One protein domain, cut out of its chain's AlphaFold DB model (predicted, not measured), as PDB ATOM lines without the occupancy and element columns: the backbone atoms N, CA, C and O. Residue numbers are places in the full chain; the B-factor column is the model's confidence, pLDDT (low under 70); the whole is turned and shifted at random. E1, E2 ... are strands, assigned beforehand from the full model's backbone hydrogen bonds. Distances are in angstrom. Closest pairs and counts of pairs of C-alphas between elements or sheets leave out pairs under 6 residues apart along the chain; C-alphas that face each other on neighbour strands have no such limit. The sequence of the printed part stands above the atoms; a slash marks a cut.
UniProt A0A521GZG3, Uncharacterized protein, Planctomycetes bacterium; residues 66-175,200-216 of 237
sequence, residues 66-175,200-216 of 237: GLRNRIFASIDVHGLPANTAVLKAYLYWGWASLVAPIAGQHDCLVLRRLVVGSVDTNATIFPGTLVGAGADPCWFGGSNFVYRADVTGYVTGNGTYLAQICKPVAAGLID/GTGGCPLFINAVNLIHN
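This is residues 66 to 175 and 200 to 216 of the 237 residues of an uncharacterized protein of Planctomycetes bacterium (UniProt A0A521GZG3). This is a sandwich of two strongly twisted four-stranded sheets, face to face with their strands crossed at 42 degrees. The sheet E5 E6 E2 E8, with the long strand E2 as one of its inner strands, faces the sheet E1 E7 E3 E4, and the chain changes from one sheet to the other at the links E1 to E2, E2 to E3, E4 to E5, where E4 runs on into E5, and E6 to E7, while E7 and E8, on either side of the cut, also belong to different sheets. The printed part has 127 residues with no named helix and eight named strands, E1 to E8 in chain order; both sheets are antiparallel throughout and the class is all strand, with 63 residues, under half, in named strands. The whole is compact, with a radius of gyration of the C-alphas of 15.3 A, yet elongated, spanning 48 by 30 by 22 A.

Start at E2, residues 86 to 98, an inner strand of its sheet. Beside it you find E6, residues 143 to 150, antiparallel at 162 degrees, with N 95 and O 145 2.8 A apart, within hydrogen-bond range. E2's other neighbour is the edge strand E8, residues 206 to 215, at 166 degrees, with N 90 and O 212 at 3.0 A. The other edge strand, E5, residues 129 to 135, forms a hairpin with E6, with N 131 and O 146 at 2.8 A. In the second sheet, look at the inner strands E7, residues 159 to 165, and E3, residues 108 to 115: N 112 and O 162 are 2.9 A apart. The edge strand E1, residues 72 to 77, is E7's other neighbour, with N 75 and O 161 at 2.7 A. E4, residues 124 to 127, forms a hairpin with E3, with N 111 and O 124 at 2.9 A. E4 runs on into E5 across one residue, at 56 degrees. Between the sheets, the closest C-alphas of E4 and E6 are those of Phe 126 and Ala 149, 6.2 A apart. E3 and E6 are near each other, with 6 pairs of C-alphas within 10 A, while E2 and E7 are apart.

Find C-alpha 86 at (-37.625, -14.979, -36.347); from there E2 runs 33.6 A to C-alpha 98 at (-43.010, -23.735, -4.379). E8 is 27.4 A long and ends at C-alpha 215, at (-36.709, -19.346, -37.668). E6 measures 24.0 A, E3 22.9 A, E7 19.7 A, E5 18.7 A, E1 16.3 A and E4 9.8 A.

The two C-alphas farthest apart are those of Asn 83 and Gly 200, 49.9 A. Look for the cut after Asp 175: residues 176 to 199 are not printed, and C-alphas 175 and 200 are 23.1 A apart. Of the links printed whole, none is long. Mean pLDDT of the printed part is 78.1; residues 168 to 175 and 200 to 216, among them E8, are under 70.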
ATOM      1  N   GLY A  66     -29.708 -20.710 -15.493       80.75
ATOM      2  CA  GLY A  66     -30.119 -20.946 -14.112       80.75
ATOM      3  C   GLY A  66     -30.210 -19.629 -13.341       80.75
ATOM      4  O   GLY A  66     -29.242 -18.871 -13.313       80.75
ATOM      5  N   LEU A  67     -31.339 -19.392 -12.669       77.94
ATOM      6  CA  LEU A  67     -31.531 -18.264 -11.747       77.94
ATOM      7  C   LEU A  67     -31.416 -18.684 -10.277       77.94
ATOM      8  O   LEU A  67     -31.887 -18.001  -9.370       77.94
ATOM      9  N   ARG A  68     -30.759 -19.815 -10.005       74.38
ATOM     10  CA  ARG A  68     -30.450 -20.208  -8.628       74.38
ATOM     11  C   ARG A  68     -29.572 -19.132  -7.981       74.38
ATOM     12  O   ARG A  68     -28.508 -18.820  -8.510       74.38
ATOM     13  N   ASN A  69     -30.034 -18.593  -6.850       69.81
ATOM     14  CA  ASN A  69     -29.373 -17.540  -6.065       69.81
ATOM     15  C   ASN A  69     -29.049 -16.272  -6.882       69.81
ATOM     16  O   ASN A  69     -28.086 -15.563  -6.600       69.81
ATOM     17  N   ARG A  70     -29.828 -15.998  -7.940       78.56
ATOM     18  CA  ARG A  70     -29.662 -14.836  -8.823       78.56
ATOM     19  C   ARG A  70     -31.026 -14.323  -9.264       78.56
ATOM     20  O   ARG A  70     -31.934 -15.103  -9.522       78.56
ATOM     21  N   ILE A  71     -31.167 -13.010  -9.411       80.94
ATOM     22  CA  ILE A  71     -32.424 -12.398  -9.884       80.94
ATOM     23  C   ILE A  71     -32.441 -12.161 -11.401       80.94
ATOM     24  O   ILE A  71     -33.479 -11.799 -11.953       80.94
ATOM     25  N   PHE A  72     -31.305 -12.362 -12.072       87.56
ATOM     26  CA  PHE A  72     -31.154 -12.237 -13.518       87.56
ATOM     27  C   PHE A  72     -30.089 -13.195 -14.062       87.56
ATOM     28  O   PHE A  72     -29.194 -13.630 -13.331       87.56
ATOM     29  N   ALA A  73     -30.157 -13.481 -15.360       88.94
ATOM     30  CA  ALA A  73     -29.100 -14.136 -16.119       88.94
ATOM     31  C   ALA A  73     -29.209 -13.797 -17.610       88.94
ATOM     32  O   ALA A  73     -30.261 -13.378 -18.092       88.94
ATOM     33  N   SER A  74     -28.105 -13.952 -18.335       90.25
ATOM     34  CA  SER A  74     -28.056 -13.746 -19.778       90.25
ATOM     35  C   SER A  74     -28.413 -15.019 -20.541       90.25
ATOM     36  O   SER A  74     -28.050 -16.123 -20.146       90.25
ATOM     37  N   ILE A  75     -29.093 -14.829 -21.662       90.00
ATOM     38  CA  ILE A  75     -29.436 -15.839 -22.652       90.00
ATOM     39  C   ILE A  75     -28.810 -15.390 -23.966       90.00
ATOM     40  O   ILE A  75     -29.148 -14.323 -24.480       90.00
ATOM     41  N   ASP A  76     -27.896 -16.190 -24.502       88.38
ATOM     42  CA  ASP A  76     -27.214 -15.883 -25.754       88.38
ATOM     43  C   ASP A  76     -27.895 -16.597 -26.919       88.38
ATOM     44  O   ASP A  76     -27.934 -17.823 -26.984       88.38
ATOM     45  N   VAL A  77     -28.406 -15.813 -27.866       86.69
ATOM     46  CA  VAL A  77     -28.929 -16.298 -29.144       86.69
ATOM     47  C   VAL A  77     -27.847 -16.106 -30.199       86.69
ATOM     48  O   VAL A  77     -27.408 -14.979 -30.439       86.69
ATOM     49  N   HIS A  78     -27.409 -17.181 -30.847       86.12
ATOM     50  CA  HIS A  78     -26.425 -17.112 -31.927       86.12
ATOM     51  C   HIS A  78     -26.805 -18.011 -33.106       86.12
ATOM     52  O   HIS A  78     -27.883 -18.595 -33.145       86.12
ATOM     53  N   GLY A  79     -25.949 -18.041 -34.131       81.94
ATOM     54  CA  GLY A  79     -26.080 -18.937 -35.281       81.94
ATOM     55  C   GLY A  79     -27.287 -18.720 -36.195       81.94
ATOM     56  O   GLY A  79     -27.441 -19.487 -37.142       81.94
ATOM     57  N   LEU A  80     -28.100 -17.681 -35.983       81.31
ATOM     58  CA  LEU A  80     -29.087 -17.258 -36.974       81.31
ATOM     59  C   LEU A  80     -28.344 -16.665 -38.181       81.31
ATOM     60  O   LEU A  80     -27.546 -15.736 -37.993       81.31
ATOM     61  N   PRO A  81     -28.551 -17.185 -39.404       82.81
ATOM     62  CA  PRO A  81     -27.937 -16.616 -40.596       82.81
ATOM     63  C   PRO A  81     -28.320 -15.144 -40.790       82.81
ATOM     64  O   PRO A  81     -29.367 -14.673 -40.341       82.81
ATOM     65  N   ALA A  82     -27.473 -14.393 -41.493       82.12
ATOM     66  CA  ALA A  82     -27.820 -13.028 -41.865       82.12
ATOM     67  C   ALA A  82     -29.118 -13.019 -42.696       82.12
ATOM     68  O   ALA A  82     -29.336 -13.900 -43.525       82.12
ATOM     69  N   ASN A  83     -29.956 -12.001 -42.488       82.50
ATOM     70  CA  ASN A  83     -31.232 -11.806 -43.188       82.50
ATOM     71  C   ASN A  83     -32.322 -12.863 -42.913       82.50
ATOM     72  O   ASN A  83     -33.303 -12.917 -43.652       82.50
ATOM     73  N   THR A  84     -32.208 -13.675 -41.858       82.00
ATOM     74  CA  THR A  84     -33.331 -14.523 -41.419       82.00
ATOM     75  C   THR A  84     -34.297 -13.761 -40.526       82.00
ATOM     76  O   THR A  84     -33.873 -12.967 -39.687       82.00
ATOM     77  N   ALA A  85     -35.588 -14.062 -40.657       82.50
ATOM     78  CA  ALA A  85     -36.618 -13.567 -39.756       82.50
ATOM     79  C   ALA A  85     -36.952 -14.616 -38.685       82.50
ATOM     80  O   ALA A  85     -37.142 -15.799 -38.988       82.50
ATOM     81  N   VAL A  86     -37.067 -14.169 -37.435       84.81
ATOM     82  CA  VAL A  86     -37.625 -14.979 -36.347       84.81
ATOM     83  C   VAL A  86     -39.132 -15.089 -36.567       84.81
ATOM     84  O   VAL A  86     -39.828 -14.078 -36.622       84.81
ATOM     85  N   LEU A  87     -39.638 -16.314 -36.723       82.75
ATOM     86  CA  LEU A  87     -41.070 -16.556 -36.910       82.75
ATOM     87  C   LEU A  87     -41.802 -16.666 -35.587       82.75
ATOM     88  O   LEU A  87     -42.910 -16.150 -35.446       82.75
ATOM     89  N   LYS A  88     -41.186 -17.389 -34.649       83.44
ATOM     90  CA  LYS A  88     -41.679 -17.575 -33.295       83.44
ATOM     91  C   LYS A  88     -40.517 -17.611 -32.321       83.44
ATOM     92  O   LYS A  88     -39.497 -18.238 -32.588       83.44
ATOM     93  N   ALA A  89     -40.701 -16.970 -31.178       86.88
ATOM     94  CA  ALA A  89     -39.819 -17.119 -30.039       86.88
ATOM     95  C   ALA A  89     -40.657 -17.269 -28.771       86.88
ATOM     96  O   ALA A  89     -41.517 -16.435 -28.487       86.88
ATOM     97  N   TYR A  90     -40.399 -18.327 -28.007       88.50
ATOM     98  CA  TYR A  90     -41.064 -18.580 -26.733       88.50
ATOM     99  C   TYR A  90     -40.045 -18.600 -25.603       88.50
ATOM    100  O   TYR A  90     -39.037 -19.296 -25.697       88.50
ATOM    101  N   LEU A  91     -40.330 -17.873 -24.527       90.38
ATOM    102  CA  LEU A  91     -39.541 -17.891 -23.300       90.38
ATOM    103  C   LEU A  91     -40.209 -18.814 -22.283       90.38
ATOM    104  O   LEU A  91     -41.385 -18.621 -21.970       90.38
ATOM    105  N   TYR A  92     -39.453 -19.775 -21.755       90.00
ATOM    106  CA  TYR A  92     -39.899 -20.707 -20.721       90.00
ATOM    107  C   TYR A  92     -39.098 -20.542 -19.435       90.00
ATOM    108  O   TYR A  92     -37.865 -20.507 -19.456       90.00
ATOM    109  N   TRP A  93     -39.791 -20.529 -18.302       90.50
ATOM    110  CA  TRP A  93     -39.170 -20.540 -16.981       90.50
ATOM    111  C   TRP A  93     -39.974 -21.376 -16.004       90.50
ATOM    112  O   TRP A  93     -41.169 -21.588 -16.192       90.50
ATOM    113  N   GLY A  94     -39.309 -21.873 -14.970       88.06
ATOM    114  CA  GLY A  94     -39.922 -22.727 -13.974       88.06
ATOM    115  C   GLY A  94     -39.470 -22.406 -12.563       88.06
ATOM    116  O   GLY A  94     -38.281 -22.234 -12.303       88.06
ATOM    117  N   TRP A  95     -40.436 -22.362 -11.656       85.50
ATOM    118  CA  TRP A  95     -40.225 -22.271 -10.220       85.50
ATOM    119  C   TRP A  95     -40.282 -23.666  -9.631       85.50
ATOM    120  O   TRP A  95     -41.248 -24.386  -9.887       85.50
ATOM    121  N   ALA A  96     -39.264 -24.039  -8.865       81.44
ATOM    122  CA  ALA A  96     -39.254 -25.300  -8.149       81.44
ATOM    123  C   ALA A  96     -39.563 -25.118  -6.663       81.44
ATOM    124  O   ALA A  96     -39.404 -24.025  -6.109       81.44
ATOM    125  N   SER A  97     -40.024 -26.214  -6.059       80.38
ATOM    126  CA  SER A  97     -40.267 -26.346  -4.619       80.38
ATOM    127  C   SER A  97     -41.071 -25.199  -4.037       80.38
ATOM    128  O   SER A  97     -40.696 -24.612  -3.030       80.38
ATOM    129  N   LEU A  98     -42.160 -24.856  -4.709       79.44
ATOM    130  CA  LEU A  98     -43.010 -23.735  -4.379       79.44
ATOM    131  C   LEU A  98     -44.356 -24.253  -3.857       79.44
ATOM    132  O   LEU A  98     -44.993 -25.081  -4.507       79.44
ATOM    133  N   VAL A  99     -44.822 -23.761  -2.704       84.62
ATOM    134  CA  VAL A  99     -46.114 -24.197  -2.134       84.62
ATOM    135  C   VAL A  99     -47.275 -23.816  -3.057       84.62
ATOM    136  O   VAL A  99     -48.123 -24.649  -3.369       84.62
ATOM    137  N   ALA A 100     -47.303 -22.562  -3.516       86.94
ATOM    138  CA  ALA A 100     -48.300 -22.053  -4.452       86.94
ATOM    139  C   ALA A 100     -47.746 -20.855  -5.242       86.94
ATOM    140  O   ALA A 100     -47.003 -20.047  -4.674       86.94
ATOM    141  N   PRO A 101     -48.088 -20.705  -6.536       88.25
ATOM    142  CA  PRO A 101     -47.611 -19.601  -7.353       88.25
ATOM    143  C   PRO A 101     -48.235 -18.271  -6.916       88.25
ATOM    144  O   PRO A 101     -49.407 -18.215  -6.553       88.25
ATOM    145  N   ILE A 102     -47.461 -17.187  -6.997       88.19
ATOM    146  CA  ILE A 102     -47.895 -15.832  -6.648       88.19
ATOM    147  C   ILE A 102     -48.005 -15.025  -7.943       88.19
ATOM    148  O   ILE A 102     -47.024 -14.883  -8.681       88.19
ATOM    149  N   ALA A 103     -49.203 -14.507  -8.216       89.69
ATOM    150  CA  ALA A 103     -49.488 -13.712  -9.407       89.69
ATOM    151  C   ALA A 103     -48.721 -12.379  -9.407       89.69
ATOM    152  O   ALA A 103     -48.551 -11.717  -8.380       89.69
ATOM    153  N   GLY A 104     -48.240 -11.980 -10.579       86.38
ATOM    154  CA  GLY A 104     -47.344 -10.844 -10.784       86.38
ATOM    155  C   GLY A 104     -45.934 -11.022 -10.209       86.38
ATOM    156  O   GLY A 104     -45.187 -10.043 -10.169       86.38
ATOM    157  N   GLN A 105     -45.581 -12.210  -9.712       86.25
ATOM    158  CA  GLN A 105     -44.262 -12.518  -9.149       86.25
ATOM    159  C   GLN A 105     -43.628 -13.717  -9.852       86.25
ATOM    160  O   GLN A 105     -42.506 -13.616 -10.341       86.25
ATOM    161  N   HIS A 106     -44.338 -14.845  -9.916       88.81
ATOM    162  CA  HIS A 106     -43.820 -16.074 -10.524       88.81
ATOM    163  C   HIS A 106     -44.173 -16.205 -12.006       88.81
ATOM    164  O   HIS A 106     -43.486 -16.897 -12.753       88.81
ATOM    165  N   ASP A 107     -45.214 -15.508 -12.438       92.94
ATOM    166  CA  ASP A 107     -45.816 -15.546 -13.764       92.94
ATOM    167  C   ASP A 107     -45.346 -14.398 -14.667       92.94
ATOM    168  O   ASP A 107     -46.020 -14.081 -15.640       92.94
ATOM    169  N   CYS A 108     -44.200 -13.768 -14.403       92.62
ATOM    170  CA  CYS A 108     -43.629 -12.831 -15.365       92.62
ATOM    171  C   CYS A 108     -42.100 -12.753 -15.316       92.62
ATOM    172  O   CYS A 108     -41.465 -12.982 -14.282       92.62
ATOM    173  N   LEU A 109     -41.517 -12.382 -16.458       92.56
ATOM    174  CA  LEU A 109     -40.100 -12.063 -16.610       92.56
ATOM    175  C   LEU A 109     -39.926 -10.730 -17.335       92.56
ATOM    176  O   LEU A 109     -40.707 -10.363 -18.206       92.56
ATOM    177  N   VAL A 110     -38.856 -10.025 -17.000       92.31
ATOM    178  CA  VAL A 110     -38.342  -8.892 -17.760       92.31
ATOM    179  C   VAL A 110     -37.282  -9.413 -18.719       92.31
ATOM    180  O   VAL A 110     -36.361 -10.110 -18.293       92.31
ATOM    181  N   LEU A 111     -37.384  -9.052 -19.996       92.06
ATOM    182  CA  LEU A 111     -36.342  -9.311 -20.985       92.06
ATOM    183  C   LEU A 111     -35.745  -7.986 -21.462       92.06
ATOM    184  O   LEU A 111     -36.467  -7.019 -21.726       92.06
ATOM    185  N   ARG A 112     -34.417  -7.950 -21.564       92.06
ATOM    186  CA  ARG A 112     -33.656  -6.808 -22.071       92.06
ATOM    187  C   ARG A 112     -32.576  -7.276 -23.034       92.06
ATOM    188  O   ARG A 112     -31.739  -8.083 -22.648       92.06
ATOM    189  N   ARG A 113     -32.518  -6.741 -24.252       91.38
ATOM    190  CA  ARG A 113     -31.379  -6.998 -25.144       91.38
ATOM    191  C   ARG A 113     -30.148  -6.215 -24.678       91.38
ATOM    192  O   ARG A 113     -30.221  -5.020 -24.411       91.38
ATOM    193  N   LEU A 114     -29.006  -6.883 -24.577       89.94
ATOM    194  CA  LEU A 114     -27.724  -6.244 -24.302       89.94
ATOM    195  C   LEU A 114     -27.043  -5.918 -25.630       89.94
ATOM    196  O   LEU A 114     -26.894  -6.785 -26.491       89.94
ATOM    197  N   VAL A 115     -26.632  -4.663 -25.798       85.88
ATOM    198  CA  VAL A 115     -25.911  -4.193 -26.980       85.88
ATOM    199  C   VAL A 115     -24.535  -3.707 -26.528       85.88
ATOM    200  O   VAL A 115     -24.374  -3.071 -25.489       85.88
ATOM    201  N   VAL A 116     -23.483  -4.045 -27.269       79.69
ATOM    202  CA  VAL A 116     -22.138  -3.584 -26.905       79.69
ATOM    203  C   VAL A 116     -22.097  -2.059 -27.020       79.69
ATOM    204  O   VAL A 116     -22.405  -1.505 -28.072       79.69
ATOM    205  N   GLY A 117     -21.727  -1.383 -25.932       79.81
ATOM    206  CA  GLY A 117     -21.680   0.081 -25.878       79.81
ATOM    207  C   GLY A 117     -23.026   0.763 -25.616       79.81
ATOM    208  O   GLY A 117     -23.054   1.988 -25.520       79.81
ATOM    209  N   SER A 118     -24.125   0.017 -25.451       73.06
ATOM    210  CA  SER A 118     -25.403   0.569 -24.994       73.06
ATOM    211  C   SER A 118     -26.257  -0.458 -24.246       73.06
ATOM    212  O   SER A 118     -26.430  -1.604 -24.648       73.06
ATOM    213  N   VAL A 119     -26.850  -0.043 -23.133       61.75
ATOM    214  CA  VAL A 119     -27.916  -0.835 -22.516       61.75
ATOM    215  C   VAL A 119     -29.198  -0.451 -23.235       61.75
ATOM    216  O   VAL A 119     -29.566   0.723 -23.210       61.75
ATOM    217  N   ASP A 120     -29.873  -1.410 -23.873       67.38
ATOM    218  CA  ASP A 120     -31.231  -1.156 -24.343       67.38
ATOM    219  C   ASP A 120     -32.085  -0.809 -23.118       67.38
ATOM    220  O   ASP A 120     -32.295  -1.629 -22.217       67.38
ATOM    221  N   THR A 121     -32.524   0.444 -23.035       68.81
ATOM    222  CA  THR A 121     -33.367   0.908 -21.934       68.81
ATOM    223  C   THR A 121     -34.774   0.325 -22.028       68.81
ATOM    224  O   THR A 121     -35.509   0.366 -21.044       68.81
ATOM    225  N   ASN A 122     -35.138  -0.276 -23.167       76.88
ATOM    226  CA  ASN A 122     -36.438  -0.896 -23.405       76.88
ATOM    227  C   ASN A 122     -36.489  -2.317 -22.826       76.88
ATOM    228  O   ASN A 122     -36.647  -3.319 -23.532       76.88
ATOM    229  N   ALA A 123     -36.356  -2.405 -21.503       86.75
ATOM    230  CA  ALA A 123     -36.775  -3.594 -20.777       86.75
ATOM    231  C   ALA A 123     -38.281  -3.796 -20.983       86.75
ATOM    232  O   ALA A 123     -39.068  -2.883 -20.740       86.75
ATOM    233  N   THR A 124     -38.674  -4.987 -21.426       93.75
ATOM    234  CA  THR A 124     -40.085  -5.329 -21.631       93.75
ATOM    235  C   THR A 124     -40.486  -6.414 -20.645       93.75
ATOM    236  O   THR A 124     -39.767  -7.399 -20.472       93.75
ATOM    237  N   ILE A 125     -41.624  -6.218 -19.978       94.44
ATOM    238  CA  ILE A 125     -42.229  -7.226 -19.106       94.44
ATOM    239  C   ILE A 125     -43.039  -8.181 -19.979       94.44
ATOM    240  O   ILE A 125     -43.914  -7.754 -20.729       94.44
ATOM    241  N   PHE A 126     -42.771  -9.472 -19.837       95.06
ATOM    242  CA  PHE A 126     -43.493 -10.545 -20.497       95.06
ATOM    243  C   PHE A 126     -44.327 -11.316 -19.471       95.06
ATOM    244  O   PHE A 126     -43.753 -12.002 -18.617       95.06
ATOM    245  N   PRO A 127     -45.668 -11.218 -19.531       96.06
ATOM    246  CA  PRO A 127     -46.538 -12.059 -18.725       96.06
ATOM    247  C   PRO A 127     -46.474 -13.504 -19.232       96.06
ATOM    248  O   PRO A 127     -46.544 -13.779 -20.431       96.06
ATOM    249  N   GLY A 128     -46.326 -14.432 -18.300       94.88
ATOM    250  CA  GLY A 128     -46.281 -15.863 -18.527       94.88
ATOM    251  C   GLY A 128     -47.636 -16.513 -18.332       94.88
ATOM    252  O   GLY A 128     -48.360 -16.228 -17.386       94.88
ATOM    253  N   THR A 129     -47.953 -17.457 -19.207       94.88
ATOM    254  CA  THR A 129     -49.051 -18.405 -19.003       94.88
ATOM    255  C   THR A 129     -48.504 -19.640 -18.302       94.88
ATOM    256  O   THR A 129     -47.464 -20.148 -18.719       94.88
ATOM    257  N   LEU A 130     -49.180 -20.141 -17.263       92.19
ATOM    258  CA  LEU A 130     -48.842 -21.426 -16.646       92.19
ATOM    259  C   LEU A 130     -49.105 -22.553 -17.656       92.19
ATOM    260  O   LEU A 130     -50.227 -22.712 -18.130       92.19
ATOM    261  N   VAL A 131     -48.072 -23.319 -17.998       91.88
ATOM    262  CA  VAL A 131     -48.128 -24.392 -19.011       91.88
ATOM    263  C   VAL A 131     -47.836 -25.772 -18.439       91.88
ATOM    264  O   VAL A 131     -48.033 -26.774 -19.119       91.88
ATOM    265  N   GLY A 132     -47.378 -25.841 -17.191       87.31
ATOM    266  CA  GLY A 132     -47.156 -27.099 -16.503       87.31
ATOM    267  C   GLY A 132     -47.035 -26.897 -15.005       87.31
ATOM    268  O   GLY A 132     -46.544 -25.869 -14.545       87.31
ATOM    269  N   ALA A 133     -47.475 -27.892 -14.252       88.31
ATOM    270  CA  ALA A 133     -47.239 -27.979 -12.825       88.31
ATOM    271  C   ALA A 133     -47.085 -29.443 -12.426       88.31
ATOM    272  O   ALA A 133     -47.635 -30.322 -13.092       88.31
ATOM    273  N   GLY A 134     -46.391 -29.697 -11.324       84.69
ATOM    274  CA  GLY A 134     -46.495 -30.989 -10.661       84.69
ATOM    275  C   GLY A 134     -45.564 -31.154  -9.480       84.69
ATOM    276  O   GLY A 134     -44.939 -30.195  -9.032       84.69
ATOM    277  N   ALA A 135     -45.529 -32.377  -8.956       80.38
ATOM    278  CA  ALA A 135     -44.904 -32.670  -7.678       80.38
ATOM    279  C   ALA A 135     -43.428 -32.257  -7.639       80.38
ATOM    280  O   ALA A 135     -42.687 -32.402  -8.616       80.38
ATOM    281  N   ASP A 136     -43.023 -31.737  -6.487       74.62
ATOM    282  CA  ASP A 136     -41.640 -31.439  -6.154       74.62
ATOM    283  C   ASP A 136     -40.753 -32.705  -6.262       74.62
ATOM    284  O   ASP A 136     -41.180 -33.794  -5.864       74.62
ATOM    285  N   PRO A 137     -39.526 -32.606  -6.816       68.25
ATOM    286  CA  PRO A 137     -38.677 -33.758  -7.112       68.25
ATOM    287  C   PRO A 137     -37.896 -34.244  -5.873       68.25
ATOM    288  O   PRO A 137     -36.722 -34.598  -5.982       68.25
ATOM    289  N   CYS A 138     -38.547 -34.267  -4.706       66.56
ATOM    290  CA  CYS A 138     -37.997 -34.657  -3.398       66.56
ATOM    291  C   CYS A 138     -37.115 -33.601  -2.695       66.56
ATOM    292  O   CYS A 138     -36.237 -33.935  -1.904       66.56
ATOM    293  N   TRP A 139     -37.361 -32.325  -2.959       66.31
ATOM    294  CA  TRP A 139     -36.843 -31.144  -2.259       66.31
ATOM    295  C   TRP A 139     -37.804 -30.609  -1.180       66.31
ATOM    296  O   TRP A 139     -37.466 -29.662  -0.476       66.31
ATOM    297  N   PHE A 140     -38.975 -31.233  -1.016       68.62
ATOM    298  CA  PHE A 140     -39.945 -30.982   0.058       68.62
ATOM    299  C   PHE A 140     -40.494 -29.545   0.137       68.62
ATOM    300  O   PHE A 140     -41.106 -29.196   1.144       68.62
ATOM    301  N   GLY A 141     -40.342 -28.710  -0.899       65.44
ATOM    302  CA  GLY A 141     -40.903 -27.348  -0.886       65.44
ATOM    303  C   GLY A 141     -42.253 -27.203  -1.590       65.44
ATOM    304  O   GLY A 141     -42.779 -26.100  -1.686       65.44
ATOM    305  N   GLY A 142     -42.854 -28.300  -2.058       82.38
ATOM    306  CA  GLY A 142     -44.247 -28.316  -2.516       82.38
ATOM    307  C   GLY A 142     -44.413 -28.793  -3.952       82.38
ATOM    308  O   GLY A 142     -44.509 -29.993  -4.198       82.38
ATOM    309  N   SER A 143     -44.520 -27.864  -4.900       84.56
ATOM    310  CA  SER A 143     -44.763 -28.140  -6.320       84.56
ATOM    311  C   SER A 143     -43.830 -27.338  -7.223       84.56
ATOM    312  O   SER A 143     -43.269 -26.316  -6.837       84.56
ATOM    313  N   ASN A 144     -43.682 -27.793  -8.460       83.81
ATOM    314  CA  ASN A 144     -43.018 -27.054  -9.522       83.81
ATOM    315  C   ASN A 144     -44.064 -26.427 -10.442       83.81
ATOM    316  O   ASN A 144     -45.101 -27.036 -10.702       83.81
ATOM    317  N   PHE A 145     -43.760 -25.253 -10.985       84.38
ATOM    318  CA  PHE A 145     -44.620 -24.519 -11.914       84.38
ATOM    319  C   PHE A 145     -43.794 -24.045 -13.099       84.38
ATOM    320  O   PHE A 145     -42.729 -23.469 -12.902       84.38
ATOM    321  N   VAL A 146     -44.278 -24.263 -14.317       89.81
ATOM    322  CA  VAL A 146     -43.618 -23.874 -15.566       89.81
ATOM    323  C   VAL A 146     -44.498 -22.888 -16.311       89.81
ATOM    324  O   VAL A 146     -45.685 -23.132 -16.523       89.81
ATOM    325  N   TYR A 147     -43.895 -21.794 -16.749       90.88
ATOM    326  CA  TYR A 147     -44.538 -20.708 -17.463       90.88
ATOM    327  C   TYR A 147     -43.957 -20.554 -18.863       90.88
ATOM    328  O   TYR A 147     -42.809 -20.925 -19.124       90.88
ATOM    329  N   ARG A 148     -44.762 -19.980 -19.758       93.75
ATOM    330  CA  ARG A 148     -44.389 -19.642 -21.132       93.75
ATOM    331  C   ARG A 148     -44.873 -18.244 -21.496       93.75
ATOM    332  O   ARG A 148     -46.034 -17.928 -21.244       93.75
ATOM    333  N   ALA A 149     -44.044 -17.471 -22.189       93.94
ATOM    334  CA  ALA A 149     -44.440 -16.231 -22.862       93.94
ATOM    335  C   ALA A 149     -44.067 -16.260 -24.354       93.94
ATOM    336  O   ALA A 149     -43.043 -16.836 -24.724       93.94
ATOM    337  N   ASP A 150     -44.884 -15.633 -25.209       93.25
ATOM    338  CA  ASP A 150     -44.527 -15.338 -26.606       93.25
ATOM    339  C   ASP A 150     -43.686 -14.049 -26.629       93.25
ATOM    340  O   ASP A 150     -44.154 -12.980 -26.237       93.25
ATOM    341  N   VAL A 151     -42.428 -14.168 -27.056       93.25
ATOM    342  CA  VAL A 151     -41.443 -13.077 -27.140       93.25
ATOM    343  C   VAL A 151     -41.038 -12.784 -28.589       93.25
ATOM    344  O   VAL A 151     -40.034 -12.115 -28.836       93.25
ATOM    345  N   THR A 152     -41.820 -13.266 -29.563       89.62
ATOM    346  CA  THR A 152     -41.513 -13.192 -31.004       89.62
ATOM    347  C   THR A 152     -41.216 -11.767 -31.471       89.62
ATOM    348  O   THR A 152     -40.266 -11.548 -32.212       89.62
ATOM    349  N   GLY A 153     -41.990 -10.779 -31.010       89.62
ATOM    350  CA  GLY A 153     -41.798  -9.376 -31.400       89.62
ATOM    351  C   GLY A 153     -40.548  -8.709 -30.812       89.62
ATOM    352  O   GLY A 153     -40.180  -7.623 -31.249       89.62
ATOM    353  N   TYR A 154     -39.901  -9.335 -29.825       91.25
ATOM    354  CA  TYR A 154     -38.753  -8.772 -29.106       91.25
ATOM    355  C   TYR A 154     -37.432  -9.424 -29.518       91.25
ATOM    356  O   TYR A 154     -36.403  -8.760 -29.670       91.25
ATOM    357  N   VAL A 155     -37.449 -10.740 -29.722       90.00
ATOM    358  CA  VAL A 155     -36.270 -11.495 -30.145       90.00
ATOM    359  C   VAL A 155     -36.151 -11.413 -31.665       90.00
ATOM    360  O   VAL A 155     -36.737 -12.203 -32.395       90.00
ATOM    361  N   THR A 156     -35.401 -10.425 -32.147       86.81
ATOM    362  CA  THR A 156     -35.273 -10.123 -33.582       86.81
ATOM    363  C   THR A 156     -34.083 -10.790 -34.272       86.81
ATOM    364  O   THR A 156     -33.974 -10.713 -35.493       86.81
ATOM    365  N   GLY A 157     -33.180 -11.439 -33.534       87.31
ATOM    366  CA  GLY A 157     -32.020 -12.100 -34.122       87.31
ATOM    367  C   GLY A 157     -30.956 -12.473 -33.094       87.31
ATOM    368  O   GLY A 157     -31.232 -12.549 -31.899       87.31
ATOM    369  N   ASN A 158     -29.725 -12.681 -33.571       87.88
ATOM    370  CA  ASN A 158     -28.586 -12.988 -32.704       87.88
ATOM    371  C   ASN A 158     -28.345 -11.864 -31.688       87.88
ATOM    372  O   ASN A 158     -28.457 -10.677 -32.014       87.88
ATOM    373  N   GLY A 159     -27.961 -12.220 -30.470       89.31
ATOM    374  CA  GLY A 159     -27.589 -11.282 -29.422       89.31
ATOM    375  C   GLY A 159     -27.728 -11.872 -28.027       89.31
ATOM    376  O   GLY A 159     -28.260 -12.964 -27.842       89.31
ATOM    377  N   THR A 160     -27.269 -11.107 -27.045       90.75
ATOM    378  CA  THR A 160     -27.417 -11.441 -25.631       90.75
ATOM    379  C   THR A 160     -28.676 -10.785 -25.083       90.75
ATOM    380  O   THR A 160     -28.899  -9.587 -25.268       90.75
ATOM    381  N   TYR A 161     -29.494 -11.555 -24.378       90.94
ATOM    382  CA  TYR A 161     -30.727 -11.111 -23.747       90.94
ATOM    383  C   TYR A 161     -30.642 -11.352 -22.241       90.94
ATOM    384  O   TYR A 161     -30.513 -12.482 -21.789       90.94
ATOM    385  N   LEU A 162     -30.710 -10.294 -21.444       91.44
ATOM    386  CA  LEU A 162     -30.823 -10.378 -19.997       91.44
ATOM    387  C   LEU A 162     -32.270 -10.716 -19.626       91.44
ATOM    388  O   LEU A 162     -33.174  -9.920 -19.884       91.44
ATOM    389  N   ALA A 163     -32.475 -11.872 -19.008       91.44
ATOM    390  CA  ALA A 163     -33.734 -12.260 -18.390       91.44
ATOM    391  C   ALA A 163     -33.669 -11.984 -16.885       91.44
ATOM    392  O   ALA A 163     -32.696 -12.352 -16.227       91.44
ATOM    393  N   GLN A 164     -34.697 -11.342 -16.340       90.44
ATOM    394  CA  GLN A 164     -34.764 -10.929 -14.941       90.44
ATOM    395  C   GLN A 164     -36.158 -11.196 -14.362       90.44
ATOM    396  O   GLN A 164     -37.168 -10.999 -15.032       90.44
ATOM    397  N   ILE A 165     -36.223 -11.598 -13.095       87.56
ATOM    398  CA  ILE A 165     -37.485 -11.757 -12.361       87.56
ATOM    399  C   ILE A 165     -38.142 -10.382 -12.172       87.56
ATOM    400  O   ILE A 165     -37.490  -9.451 -11.698       87.56
ATOM    401  N   CYS A 166     -39.429 -10.243 -12.513       88.00
ATOM    402  CA  CYS A 166     -40.142  -8.960 -12.414       88.00
ATOM    403  C   CYS A 166     -40.094  -8.342 -11.018       88.00
ATOM    404  O   CYS A 166     -39.882  -7.141 -10.864       88.00
ATOM    405  N   LYS A 167     -40.342  -9.175 -10.006       84.06
ATOM    406  CA  LYS A 167     -40.315  -8.797  -8.600       84.06
ATOM    407  C   LYS A 167     -39.208  -9.607  -7.948       84.06
ATOM    408  O   LYS A 167     -39.347 -10.829  -7.885       84.06
ATOM    409  N   PRO A 168     -38.109  -8.968  -7.513       67.75
ATOM    410  CA  PRO A 168     -37.053  -9.662  -6.804       67.75
ATOM    411  C   PRO A 168     -37.663 -10.387  -5.610       67.75
ATOM    412  O   PRO A 168     -38.199  -9.767  -4.694       67.75
ATOM    413  N   VAL A 169     -37.615 -11.707  -5.651       65.44
ATOM    414  CA  VAL A 169     -37.779 -12.534  -4.463       65.44
ATOM    415  C   VAL A 169     -36.416 -12.651  -3.806       65.44
ATOM    416  O   VAL A 169     -35.401 -12.480  -4.491       65.44
ATOM    417  N   ALA A 170     -36.363 -12.947  -2.508       56.00
ATOM    418  CA  ALA A 170     -35.110 -13.401  -1.925       56.00
ATOM    419  C   ALA A 170     -34.730 -14.701  -2.646       56.00
ATOM    420  O   ALA A 170     -35.269 -15.772  -2.376       56.00
ATOM    421  N   ALA A 171     -33.862 -14.589  -3.646       52.28
ATOM    422  CA  ALA A 171     -33.098 -15.726  -4.094       52.28
ATOM    423  C   ALA A 171     -32.261 -16.136  -2.875       52.28
ATOM    424  O   ALA A 171     -31.801 -15.253  -2.146       52.28
ATOM    425  N   GLY A 172     -32.120 -17.437  -2.610       53.31
ATOM    426  CA  GLY A 172     -31.267 -17.920  -1.522       53.31
ATOM    427  C   GLY A 172     -29.909 -17.209  -1.515       53.31
ATOM    428  O   GLY A 172     -29.507 -16.634  -2.530       53.31
ATOM    429  N   LEU A 173     -29.241 -17.215  -0.361       54.50
ATOM    430  CA  LEU A 173     -28.026 -16.444  -0.087       54.50
ATOM    431  C   LEU A 173     -27.141 -16.259  -1.339       54.50
ATOM    432  O   LEU A 173     -26.701 -17.211  -1.990       54.50
ATOM    433  N   ILE A 174     -26.927 -14.994  -1.708       56.75
ATOM    434  CA  ILE A 174     -26.136 -14.591  -2.885       56.75
ATOM    435  C   ILE A 174     -24.625 -14.765  -2.670       56.75
ATOM    436  O   ILE A 174     -23.832 -14.443  -3.549       56.75
ATOM    437  N   ASP A 175     -24.225 -15.269  -1.503       62.75
ATOM    438  CA  ASP A 175     -22.846 -15.536  -1.090       62.75
ATOM    439  C   ASP A 175     -22.280 -16.845  -1.670       62.75
ATOM    440  O   ASP A 175     -21.161 -17.233  -1.344       62.75
ATOM    441  N   GLY A 200     -44.997 -17.364   5.104       39.22
ATOM    442  CA  GLY A 200     -45.155 -18.571   4.295       39.22
ATOM    443  C   GLY A 200     -43.769 -19.135   3.977       39.22
ATOM    444  O   GLY A 200     -42.899 -18.404   3.506       39.22
ATOM    445  N   THR A 201     -43.544 -20.416   4.259       41.09
ATOM    446  CA  THR A 201     -42.304 -21.140   3.945       41.09
ATOM    447  C   THR A 201     -42.043 -21.091   2.437       41.09
ATOM    448  O   THR A 201     -42.727 -21.758   1.658       41.09
ATOM    449  N   GLY A 202     -41.117 -20.218   2.036       39.66
ATOM    450  CA  GLY A 202     -40.839 -19.836   0.654       39.66
ATOM    451  C   GLY A 202     -40.047 -20.882  -0.125       39.66
ATOM    452  O   GLY A 202     -39.152 -21.532   0.409       39.66
ATOM    453  N   GLY A 203     -40.401 -21.032  -1.403       40.28
ATOM    454  CA  GLY A 203     -39.779 -21.984  -2.317       40.28
ATOM    455  C   GLY A 203     -38.392 -21.602  -2.837       40.28
ATOM    456  O   GLY A 203     -37.946 -20.466  -2.700       40.28
ATOM    457  N   CYS A 204     -37.725 -22.580  -3.452       45.75
ATOM    458  CA  CYS A 204     -36.320 -22.575  -3.877       45.75
ATOM    459  C   CYS A 204     -36.164 -23.559  -5.059       45.75
ATOM    460  O   CYS A 204     -36.733 -24.637  -4.971       45.75
ATOM    461  N   PRO A 205     -35.290 -23.416  -6.073       51.12
ATOM    462  CA  PRO A 205     -34.863 -22.285  -6.898       51.12
ATOM    463  C   PRO A 205     -35.666 -22.148  -8.224       51.12
ATOM    464  O   PRO A 205     -36.456 -23.010  -8.602       51.12
ATOM    465  N   LEU A 206     -35.405 -21.069  -8.975       48.62
ATOM    466  CA  LEU A 206     -35.921 -20.816 -10.329       48.62
ATOM    467  C   LEU A 206     -34.928 -21.301 -11.403       48.62
ATOM    468  O   LEU A 206     -33.726 -21.024 -11.333       48.62
ATOM    469  N   PHE A 207     -35.433 -21.966 -12.439       45.56
ATOM    470  CA  PHE A 207     -34.684 -22.309 -13.649       45.56
ATOM    471  C   PHE A 207     -35.336 -21.626 -14.858       45.56
ATOM    472  O   PHE A 207     -36.536 -21.784 -15.075       45.56
ATOM    473  N   ILE A 208     -34.578 -20.884 -15.674       49.06
ATOM    474  CA  ILE A 208     -35.045 -20.444 -16.998       49.06
ATOM    475  C   ILE A 208     -34.501 -21.441 -18.011       49.06
ATOM    476  O   ILE A 208     -33.297 -21.480 -18.257       49.06
ATOM    477  N   ASN A 209     -35.369 -22.277 -18.576       45.66
ATOM    478  CA  ASN A 209     -34.903 -23.439 -19.332       45.66
ATOM    479  C   ASN A 209     -34.837 -23.264 -20.847       45.66
ATOM    480  O   ASN A 209     -34.178 -24.083 -21.470       45.66
ATOM    481  N   ALA A 210     -35.400 -22.221 -21.458       44.75
ATOM    482  CA  ALA A 210     -35.128 -21.952 -22.874       44.75
ATOM    483  C   ALA A 210     -35.744 -20.635 -23.343       44.75
ATOM    484  O   ALA A 210     -36.875 -20.312 -22.978       44.75
ATOM    485  N   VAL A 211     -35.059 -19.963 -24.270       46.81
ATOM    486  CA  VAL A 211     -35.747 -19.291 -25.376       46.81
ATOM    487  C   VAL A 211     -35.759 -20.283 -26.534       46.81
ATOM    488  O   VAL A 211     -34.702 -20.632 -27.051       46.81
ATOM    489  N   ASN A 212     -36.932 -20.781 -26.914       50.03
ATOM    490  CA  ASN A 212     -37.074 -21.608 -28.108       50.03
ATOM    491  C   ASN A 212     -37.327 -20.673 -29.295       50.03
ATOM    492  O   ASN A 212     -38.378 -20.027 -29.341       50.03
ATOM    493  N   LEU A 213     -36.353 -20.553 -30.201       41.31
ATOM    494  CA  LEU A 213     -36.492 -19.797 -31.443       41.31
ATOM    495  C   LEU A 213     -36.806 -20.737 -32.602       41.31
ATOM    496  O   LEU A 213     -36.025 -21.630 -32.919       41.31
ATOM    497  N   ILE A 214     -37.906 -20.459 -33.292       43.25
ATOM    498  CA  ILE A 214     -38.224 -21.039 -34.591       43.25
ATOM    499  C   ILE A 214     -37.950 -19.952 -35.632       43.25
ATOM    500  O   ILE A 214     -38.576 -18.885 -35.628       43.25
ATOM    501  N   HIS A 215     -37.008 -20.212 -36.532       35.31
ATOM    502  CA  HIS A 215     -36.709 -19.346 -37.668       35.31
ATOM    503  C   HIS A 215     -36.920 -20.118 -38.970       35.31
ATOM    504  O   HIS A 215     -36.603 -21.302 -39.050       35.31
ATOM    505  N   ASN A 216     -37.439 -19.440 -39.994       33.66
ATOM    506  CA  ASN A 216     -37.428 -19.987 -41.346       33.66
ATOM    507  C   ASN A 216     -36.067 -19.691 -41.975       33.66
ATOM    508  O   ASN A 216     -35.624 -18.540 -42.007       33.66
TER     509      ASN A 216